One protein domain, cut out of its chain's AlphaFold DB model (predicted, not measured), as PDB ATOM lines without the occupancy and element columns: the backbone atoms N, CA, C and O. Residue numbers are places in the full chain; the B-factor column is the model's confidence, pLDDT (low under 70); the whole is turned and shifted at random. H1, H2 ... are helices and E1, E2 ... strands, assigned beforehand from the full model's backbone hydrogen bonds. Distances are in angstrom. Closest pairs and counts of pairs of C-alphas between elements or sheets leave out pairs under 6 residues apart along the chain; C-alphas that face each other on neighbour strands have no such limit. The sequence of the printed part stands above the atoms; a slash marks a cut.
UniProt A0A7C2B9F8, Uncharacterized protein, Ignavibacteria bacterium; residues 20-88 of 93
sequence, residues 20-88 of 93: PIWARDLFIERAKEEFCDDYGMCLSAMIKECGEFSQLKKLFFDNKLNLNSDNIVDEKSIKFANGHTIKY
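This is residues 20 to 88 of the 93 residues of an uncharacterized protein of Ignavibacteria bacterium (UniProt A0A7C2B9F8). A small two-strand hairpin, E1 and E2, sits at one end of an open, stretched-out shape, far from a corner of two helices at the other end. H1 and the longer H2 meet near the end of H1 and the start of H2 as an L, and from the far end of H2 a long strip with no named element, residues 62 to 76, leads across to the hairpin. The printed part has 69 residues, with two named helices and then two named strands along the chain, H1 H2 E1 E2; the sheet, in the order E1 - E2, is antiparallel and the class is mostly helix. The whole is extended, with a radius of gyration of the C-alphas of 20.6 A, and elongated, spanning 53 by 33 by 20 A.

E1, residues 77 to 79, and E2, residues 85 to 87, are antiparallel neighbours and form a hairpin, with 171 degrees between their directions. The C-alphas of Ile 78 and Ile 86 face each other at 5.2 A. N 78 and O 86 are within hydrogen-bond range at 2.9 A, and so are N 86 and O 78 at 2.9 A. H2, residues 39 to 61, touches H1, residues 21 to 35, with its residues 39 to 42 alone. Their closest C-alphas are those of Ala 31 and Cys 42, 5.4 A apart. Their lines are about perpendicular, at 78 degrees. In H1 and H2 every O i to N i+4 pair is within hydrogen-bond range. H1 is apart from E1 and E2, and H2 is apart from E2.

E1 and E2 have three residues each. H2 has 23 residues and measures 32.7 A from its first to its last C-alpha; it begins with C-alpha 39 at (12.881, 8.581, -1.057) and ends with C-alpha 61 at (10.252, 31.053, -24.722). H1, 15 residues, measures 20.2 A and begins with C-alpha 21 at (27.647, 14.699, -2.594). E2 ends with C-alpha 87 at (-4.631, 56.482, -2.382).

The two C-alphas farthest apart are those of Pro 20 and Gly 83, 56.7 A. The link from H2 to E1, 15 residues, is long; those from H1 to H2 and from E1 to E2 are tight. Residues 20 to 26, 47 to 55, 58 to 63 and 66 to 74 stand free. The printed part has no cut. The mean pLDDT of the printed part is 85.0, and residues 67 to 77 and residue 88 are under 70.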
ATOM      1  N   PRO A  20      26.953  13.407  -7.239       88.69
ATOM      2  CA  PRO A  20      27.698  14.357  -6.425       88.69
ATOM      3  C   PRO A  20      27.138  14.441  -5.003       88.69
ATOM      4  O   PRO A  20      25.926  14.376  -4.808       88.69
ATOM      5  N   ILE A  21      28.018  14.634  -4.019       87.06
ATOM      6  CA  ILE A  21      27.647  14.699  -2.594       87.06
ATOM      7  C   ILE A  21      26.551  15.742  -2.360       87.06
ATOM      8  O   ILE A  21      25.519  15.410  -1.791       87.06
ATOM      9  N   TRP A  22      26.717  16.948  -2.913       92.94
ATOM     10  CA  TRP A  22      25.732  18.025  -2.787       92.94
ATOM     11  C   TRP A  22      24.336  17.622  -3.281       92.94
ATOM     12  O   TRP A  22      23.338  18.009  -2.687       92.94
ATOM     13  N   ALA A  23      24.252  16.828  -4.353       91.62
ATOM     14  CA  ALA A  23      22.978  16.441  -4.952       91.62
ATOM     15  C   ALA A  23      22.287  15.359  -4.121       91.62
ATOM     16  O   ALA A  23      21.069  15.371  -3.959       91.62
ATOM     17  N   ARG A  24      23.075  14.431  -3.573       92.81
ATOM     18  CA  ARG A  24      22.578  13.414  -2.647       92.81
ATOM     19  C   ARG A  24      22.066  14.056  -1.360       92.81
ATOM     20  O   ARG A  24      20.993  13.688  -0.902       92.81
ATOM     21  N   ASP A  25      22.832  14.974  -0.785       95.25
ATOM     22  CA  ASP A  25      22.488  15.588   0.495       95.25
ATOM     23  C   ASP A  25      21.218  16.444   0.344       95.25
ATOM     24  O   ASP A  25      20.282  16.263   1.119       95.25
ATOM     25  N   LEU A  26      21.103  17.213  -0.749       95.56
ATOM     26  CA  LEU A  26      19.877  17.937  -1.106       95.56
ATOM     27  C   LEU A  26      18.659  17.007  -1.237       95.56
ATOM     28  O   LEU A  26      17.577  17.318  -0.750       95.56
ATOM     29  N   PHE A  27      18.821  15.855  -1.896       95.94
ATOM     30  CA  PHE A  27      17.741  14.876  -2.039       95.94
ATOM     31  C   PHE A  27      17.287  14.313  -0.685       95.94
ATOM     32  O   PHE A  27      16.090  14.176  -0.444       95.94
ATOM     33  N   ILE A  28      18.234  14.014   0.209       95.75
ATOM     34  CA  ILE A  28      17.937  13.507   1.554       95.75
ATOM     35  C   ILE A  28      17.211  14.567   2.388       95.75
ATOM     36  O   ILE A  28      16.226  14.243   3.045       95.75
ATOM     37  N   GLU A  29      17.675  15.818   2.368       97.19
ATOM     38  CA  GLU A  29      17.023  16.929   3.076       97.19
ATOM     39  C   GLU A  29      15.590  17.128   2.578       97.19
ATOM     40  O   GLU A  29      14.647  17.142   3.366       97.19
ATOM     41  N   ARG A  30      15.400  17.137   1.258       96.19
ATOM     42  CA  ARG A  30      14.083  17.303   0.642       96.19
ATOM     43  C   ARG A  30      13.116  16.165   0.982       96.19
ATOM     44  O   ARG A  30      11.929  16.411   1.200       96.19
ATOM     45  N   ALA A  31      13.609  14.924   1.031       97.56
ATOM     46  CA  ALA A  31      12.819  13.759   1.432       97.56
ATOM     47  C   ALA A  31      12.396  13.827   2.908       97.56
ATOM     48  O   ALA A  31      11.267  13.469   3.241       97.56
ATOM     49  N   LYS A  32      13.271  14.330   3.787       96.81
ATOM     50  CA  LYS A  32      12.967  14.552   5.207       96.81
ATOM     51  C   LYS A  32      11.896  15.611   5.414       96.81
ATOM     52  O   LYS A  32      10.971  15.393   6.188       96.81
ATOM     53  N   GLU A  33      12.033  16.742   4.732       96.56
ATOM     54  CA  GLU A  33      11.174  17.909   4.936       96.56
ATOM     55  C   GLU A  33       9.744  17.692   4.438       96.56
ATOM     56  O   GLU A  33       8.798  18.103   5.106       96.56
ATOM     57  N   GLU A  34       9.572  17.034   3.287       94.44
ATOM     58  CA  GLU A  34       8.263  16.987   2.616       94.44
ATOM     59  C   GLU A  34       7.708  15.578   2.388       94.44
ATOM     60  O   GLU A  34       6.527  15.436   2.070       94.44
ATOM     61  N   PHE A  35       8.520  14.532   2.561       95.19
ATOM     62  CA  PHE A  35       8.133  13.158   2.221       95.19
ATOM     63  C   PHE A  35       8.340  12.154   3.361       95.19
ATOM     64  O   PHE A  35       8.248  10.954   3.122       95.19
ATOM     65  N   CYS A  36       8.588  12.604   4.597       94.56
ATOM     66  CA  CYS A  36       8.773  11.730   5.764       94.56
ATOM     67  C   CYS A  36       9.830  10.629   5.536       94.56
ATOM     68  O   CYS A  36       9.586   9.463   5.842       94.56
ATOM     69  N   ASP A  37      10.978  10.994   4.955       93.94
ATOM     70  CA  ASP A  37      12.057  10.072   4.555       93.94
ATOM     71  C   ASP A  37      11.682   9.073   3.432       93.94
ATOM     72  O   ASP A  37      12.473   8.185   3.099       93.94
ATOM     73  N   ASP A  38      10.521   9.219   2.783       96.69
ATOM     74  CA  ASP A  38      10.156   8.423   1.608       96.69
ATOM     75  C   ASP A  38      10.894   8.922   0.355       96.69
ATOM     76  O   ASP A  38      10.453   9.798  -0.398       96.69
ATOM     77  N   TYR A  39      12.051   8.310   0.113       95.25
ATOM     78  CA  TYR A  39      12.881   8.581  -1.057       95.25
ATOM     79  C   TYR A  39      12.192   8.228  -2.384       95.25
ATOM     80  O   TYR A  39      12.469   8.861  -3.404       95.25
ATOM     81  N   GLY A  40      11.299   7.235  -2.405       96.88
ATOM     82  CA  GLY A  40      10.579   6.853  -3.620       96.88
ATOM     83  C   GLY A  40       9.599   7.943  -4.047       96.88
ATOM     84  O   GLY A  40       9.571   8.341  -5.216       96.88
ATOM     85  N   MET A  41       8.854   8.478  -3.082       96.94
ATOM     86  CA  MET A  41       7.933   9.593  -3.295       96.94
ATOM     87  C   MET A  41       8.663  10.887  -3.650       96.94
ATOM     88  O   MET A  41       8.265  11.556  -4.606       96.94
ATOM     89  N   CYS A  42       9.768  11.193  -2.966       97.19
ATOM     90  CA  CYS A  42      10.598  12.353  -3.286       97.19
ATOM     91  C   CYS A  42      11.126  12.294  -4.730       97.19
ATOM     92  O   CYS A  42      11.003  13.258  -5.486       97.19
ATOM     93  N   LEU A  43      11.639  11.134  -5.160       96.50
ATOM     94  CA  LEU A  43      12.122  10.942  -6.529       96.50
ATOM     95  C   LEU A  43      10.998  11.095  -7.566       96.50
ATOM     96  O   LEU A  43      11.191  11.745  -8.594       96.50
ATOM     97  N   SER A  44       9.827  10.514  -7.298       97.44
ATOM     98  CA  SER A  44       8.649  10.629  -8.166       97.44
ATOM     99  C   SER A  44       8.219  12.090  -8.352       97.44
ATOM    100  O   SER A  44       8.011  12.541  -9.483       97.44
ATOM    101  N   ALA A  45       8.165  12.855  -7.257       96.44
ATOM    102  CA  ALA A  45       7.842  14.277  -7.279       96.44
ATOM    103  C   ALA A  45       8.868  15.082  -8.088       96.44
ATOM    104  O   ALA A  45       8.481  15.810  -8.999       96.44
ATOM    105  N   MET A  46      10.168  14.869  -7.853       95.31
ATOM    106  CA  MET A  46      11.228  15.554  -8.603       95.31
ATOM    107  C   MET A  46      11.151  15.288 -10.111       95.31
ATOM    108  O   MET A  46      11.336  16.205 -10.913       95.31
ATOM    109  N   ILE A  47      10.862  14.051 -10.530       96.19
ATOM    110  CA  ILE A  47      10.707  13.714 -11.955       96.19
ATOM    111  C   ILE A  47       9.514  14.463 -12.559       96.19
ATOM    112  O   ILE A  47       9.620  15.005 -13.664       96.19
ATOM    113  N   LYS A  48       8.392  14.517 -11.835       96.62
ATOM    114  CA  LYS A  48       7.194  15.244 -12.265       96.62
ATOM    115  C   LYS A  48       7.473  16.743 -12.405       96.62
ATOM    116  O   LYS A  48       7.230  17.300 -13.475       96.62
ATOM    117  N   GLU A  49       8.061  17.360 -11.382       95.31
ATOM    118  CA  GLU A  49       8.453  18.775 -11.377       95.31
ATOM    119  C   GLU A  49       9.428  19.106 -12.516       95.31
ATOM    120  O   GLU A  49       9.272  20.122 -13.193       95.31
ATOM    121  N   CYS A  50      10.402  18.232 -12.803       95.44
ATOM    122  CA  CYS A  50      11.311  18.418 -13.938       95.44
ATOM    123  C   CYS A  50      10.556  18.482 -15.276       95.44
ATOM    124  O   CYS A  50      10.885  19.299 -16.145       95.44
ATOM    125  N   GLY A  51       9.539  17.631 -15.443       94.44
ATOM    126  CA  GLY A  51       8.672  17.629 -16.617       94.44
ATOM    127  C   GLY A  51       7.867  18.923 -16.741       94.44
ATOM    128  O   GLY A  51       7.884  19.563 -17.796       94.44
ATOM    129  N   GLU A  52       7.220  19.340 -15.654       94.81
ATOM    130  CA  GLU A  52       6.443  20.582 -15.579       94.81
ATOM    131  C   GLU A  52       7.319  21.812 -15.854       94.81
ATOM    132  O   GLU A  52       6.973  22.649 -16.688       94.81
ATOM    133  N   PHE A  53       8.511  21.884 -15.257       95.38
ATOM    134  CA  PHE A  53       9.467  22.965 -15.490       95.38
ATOM    135  C   PHE A  53       9.948  23.022 -16.944       95.38
ATOM    136  O   PHE A  53      10.104  24.104 -17.516       95.38
ATOM    137  N   SER A  54      10.170  21.869 -17.583       94.38
ATOM    138  CA  SER A  54      10.525  21.826 -19.004       94.38
ATOM    139  C   SER A  54       9.397  22.359 -19.891       94.38
ATOM    140  O   SER A  54       9.664  23.083 -20.853       94.38
ATOM    141  N   GLN A  55       8.144  22.028 -19.573       93.56
ATOM    142  CA  GLN A  55       6.979  22.549 -20.291       93.56
ATOM    143  C   GLN A  55       6.807  24.052 -20.063       93.56
ATOM    144  O   GLN A  55       6.616  24.794 -21.027       93.56
ATOM    145  N   LEU A  56       6.954  24.517 -18.821       93.06
ATOM    146  CA  LEU A  56       6.875  25.931 -18.470       93.06
ATOM    147  C   LEU A  56       7.925  26.754 -19.221       93.06
ATOM    148  O   LEU A  56       7.589  27.763 -19.836       93.06
ATOM    149  N   LYS A  57       9.182  26.287 -19.253       93.44
ATOM    150  CA  LYS A  57      10.250  26.925 -20.039       93.44
ATOM    151  C   LYS A  57       9.875  27.035 -21.513       93.44
ATOM    152  O   LYS A  57      10.059  28.093 -22.103       93.44
ATOM    153  N   LYS A  58       9.314  25.974 -22.101       93.38
ATOM    154  CA  LYS A  58       8.860  26.001 -23.498       93.38
ATOM    155  C   LYS A  58       7.780  27.061 -23.715       93.38
ATOM    156  O   LYS A  58       7.893  27.855 -24.637       93.38
ATOM    157  N   LEU A  59       6.763  27.105 -22.856       92.19
ATOM    158  CA  LEU A  59       5.704  28.115 -22.941       92.19
ATOM    159  C   LEU A  59       6.246  29.541 -22.782       92.19
ATOM    160  O   LEU A  59       5.733  30.454 -23.426       92.19
ATOM    161  N   PHE A  60       7.280  29.726 -21.956       90.06
ATOM    162  CA  PHE A  60       7.895  31.027 -21.702       90.06
ATOM    163  C   PHE A  60       8.627  31.528 -22.946       90.06
ATOM    164  O   PHE A  60       8.351  32.624 -23.425       90.06
ATOM    165  N   PHE A  61       9.502  30.697 -23.515       91.62
ATOM    166  CA  PHE A  61      10.252  31.053 -24.722       91.62
ATOM    167  C   PHE A  61       9.373  31.146 -25.975       91.62
ATOM    168  O   PHE A  61       9.669  31.944 -26.859       91.62
ATOM    169  N   ASP A  62       8.265  30.404 -26.032       92.69
ATOM    170  CA  ASP A  62       7.270  30.514 -27.105       92.69
ATOM    171  C   ASP A  62       6.339  31.738 -26.945       92.69
ATOM    172  O   ASP A  62       5.439  31.923 -27.766       92.69
ATOM    173  N   ASN A  63       6.498  32.539 -25.883       84.62
ATOM    174  CA  ASN A  63       5.612  33.649 -25.514       84.62
ATOM    175  C   ASN A  63       4.123  33.242 -25.413       84.62
ATOM    176  O   ASN A  63       3.215  34.001 -25.745       84.62
ATOM    177  N   LYS A  64       3.871  32.001 -24.979       85.88
ATOM    178  CA  LYS A  64       2.532  31.411 -24.772       85.88
ATOM    179  C   LYS A  64       2.103  31.424 -23.308       85.88
ATOM    180  O   LYS A  64       1.021  30.949 -22.968       85.88
ATOM    181  N   LEU A  65       2.964  31.929 -22.435       82.75
ATOM    182  CA  LEU A  65       2.653  32.159 -21.037       82.75
ATOM    183  C   LEU A  65       1.777  33.409 -20.957       82.75
ATOM    184  O   LEU A  65       2.270  34.530 -21.038       82.75
ATOM    185  N   ASN A  66       0.463  33.204 -20.844       71.88
ATOM    186  CA  ASN A  66      -0.482  34.294 -20.640       71.88
ATOM    187  C   ASN A  66      -0.356  34.824 -19.203       71.88
ATOM    188  O   ASN A  66      -1.125  34.472 -18.309       71.88
ATOM    189  N   LEU A  67       0.682  35.623 -18.977       69.56
ATOM    190  CA  LEU A  67       0.889  36.379 -17.755       69.56
ATOM    191  C   LEU A  67       0.034  37.644 -17.858       69.56
ATOM    192  O   LEU A  67       0.542  38.711 -18.188       69.56
ATOM    193  N   ASN A  68      -1.275  37.515 -17.635       62.66
ATOM    194  CA  ASN A  68      -2.163  38.674 -17.549       62.66
ATOM    195  C   ASN A  68      -1.644  39.613 -16.445       62.66
ATOM    196  O   ASN A  68      -1.835  39.360 -15.254       62.66
ATOM    197  N   SER A  69      -1.001  40.710 -16.847       57.94
ATOM    198  CA  SER A  69      -0.571  41.808 -15.976       57.94
ATOM    199  C   SER A  69      -1.744  42.624 -15.429       57.94
ATOM    200  O   SER A  69      -1.551  43.464 -14.558       57.94
ATOM    201  N   ASP A  70      -2.964  42.360 -15.900       56.53
ATOM    202  CA  ASP A  70      -4.169  43.135 -15.586       56.53
ATOM    203  C   ASP A  70      -4.634  43.003 -14.122       56.53
ATOM    204  O   ASP A  70      -5.504  43.751 -13.682       56.53
ATOM    205  N   ASN A  71      -4.034  42.091 -13.347       52.94
ATOM    206  CA  ASN A  71      -4.240  41.963 -11.899       52.94
ATOM    207  C   ASN A  71      -3.077  42.511 -11.058       52.94
ATOM    208  O   ASN A  71      -3.096  42.367  -9.834       52.94
ATOM    209  N   ILE A  72      -2.072  43.145 -11.673       55.19
ATOM    210  CA  ILE A  72      -1.142  43.989 -10.920       55.19
ATOM    211  C   ILE A  72      -1.950  45.223 -10.534       55.19
ATOM    212  O   ILE A  72      -2.100  46.162 -11.312       55.19
ATOM    213  N   VAL A  73      -2.564  45.161  -9.351       57.22
ATOM    214  CA  VAL A  73      -3.231  46.298  -8.723       57.22
ATOM    215  C   VAL A  73      -2.226  47.437  -8.745       57.22
ATOM    216  O   VAL A  73      -1.187  47.343  -8.100       57.22
ATOM    217  N   ASP A  74      -2.525  48.466  -9.532       54.31
ATOM    218  CA  ASP A  74      -1.779  49.717  -9.580       54.31
ATOM    219  C   ASP A  74      -1.500  50.130  -8.119       54.31
ATOM    220  O   ASP A  74      -2.433  50.465  -7.379       54.31
ATOM    221  N   GLU A  75      -0.239  50.009  -7.670       57.00
ATOM    222  CA  GLU A  75       0.204  50.055  -6.253       57.00
ATOM    223  C   GLU A  75      -0.162  51.370  -5.534       57.00
ATOM    224  O   GLU A  75       0.082  51.564  -4.345       57.00
ATOM    225  N   LYS A  76      -0.783  52.304  -6.251       63.81
ATOM    226  CA  LYS A  76      -1.202  53.617  -5.778       63.81
ATOM    227  C   LYS A  76      -2.524  53.600  -5.024       63.81
ATOM    228  O   LYS A  76      -2.919  54.654  -4.518       63.81
ATOM    229  N   SER A  77      -3.227  52.465  -4.919       64.50
ATOM    230  CA  SER A  77      -4.415  52.400  -4.065       64.50
ATOM    231  C   SER A  77      -4.707  51.045  -3.424       64.50
ATOM    232  O   SER A  77      -4.650  50.011  -4.076       64.50
ATOM    233  N   ILE A  78      -5.109  51.078  -2.150       72.62
ATOM    234  CA  ILE A  78      -5.618  49.920  -1.406       72.62
ATOM    235  C   ILE A  78      -7.128  50.094  -1.234       72.62
ATOM    236  O   ILE A  78      -7.578  51.083  -0.650       72.62
ATOM    237  N   LYS A  79      -7.913  49.134  -1.738       75.19
ATOM    238  CA  LYS A  79      -9.366  49.065  -1.529       75.19
ATOM    239  C   LYS A  79      -9.690  48.087  -0.403       75.19
ATOM    240  O   LYS A  79      -9.275  46.934  -0.442       75.19
ATOM    241  N   PHE A  80     -10.462  48.546   0.572       71.44
ATOM    242  CA  PHE A  80     -10.951  47.755   1.693       71.44
ATOM    243  C   PHE A  80     -12.331  47.167   1.371       71.44
ATOM    244  O   PHE A  80     -13.113  47.750   0.621       71.44
ATOM    245  N   ALA A  81     -12.661  46.025   1.981       70.81
ATOM    246  CA  ALA A  81     -13.933  45.321   1.771       70.81
ATOM    247  C   ALA A  81     -15.180  46.135   2.183       70.81
ATOM    248  O   ALA A  81     -16.287  45.836   1.748       70.81
ATOM    249  N   ASN A  82     -15.007  47.189   2.985       76.88
ATOM    250  CA  ASN A  82     -16.055  48.140   3.367       76.88
ATOM    251  C   ASN A  82     -16.253  49.282   2.344       76.88
ATOM    252  O   ASN A  82     -16.950  50.250   2.634       76.88
ATOM    253  N   GLY A  83     -15.612  49.204   1.173       75.31
ATOM    254  CA  GLY A  83     -15.692  50.215   0.115       75.31
ATOM    255  C   GLY A  83     -14.734  51.395   0.289       75.31
ATOM    256  O   GLY A  83     -14.641  52.244  -0.599       75.31
ATOM    257  N   HIS A  84     -13.978  51.457   1.388       75.06
ATOM    258  CA  HIS A  84     -13.004  52.523   1.595       75.06
ATOM    259  C   HIS A  84     -11.791  52.331   0.674       75.06
ATOM    260  O   HIS A  84     -11.293  51.220   0.517       75.06
ATOM    261  N   THR A  85     -11.290  53.406   0.060       81.56
ATOM    262  CA  THR A  85     -10.077  53.364  -0.776       81.56
ATOM    263  C   THR A  85      -9.034  54.332  -0.225       81.56
ATOM    264  O   THR A  85      -9.337  55.513  -0.057       81.56
ATOM    265  N   ILE A  86      -7.813  53.856   0.030       76.75
ATOM    266  CA  ILE A  86      -6.655  54.699   0.362       76.75
ATOM    267  C   ILE A  86      -5.837  54.891  -0.911       76.75
ATOM    268  O   ILE A  86      -5.483  53.905  -1.550       76.75
ATOM    269  N   LYS A  87      -5.541  56.143  -1.278       77.25
ATOM    270  CA  LYS A  87      -4.631  56.482  -2.382       77.25
ATOM    271  C   LYS A  87      -3.298  56.953  -1.809       77.25
ATOM    272  O   LYS A  87      -3.284  57.890  -1.014       77.25
ATOM    273  N   TYR A  88      -2.196  56.334  -2.220       68.19
ATOM    274  CA  TYR A  88      -0.852  56.741  -1.816       68.19
ATOM    275  C   TYR A  88      -0.247  57.602  -2.924       68.19
ATOM    276  O   TYR A  88       0.045  57.116  -4.015       68.19
TER     277      TYR A  88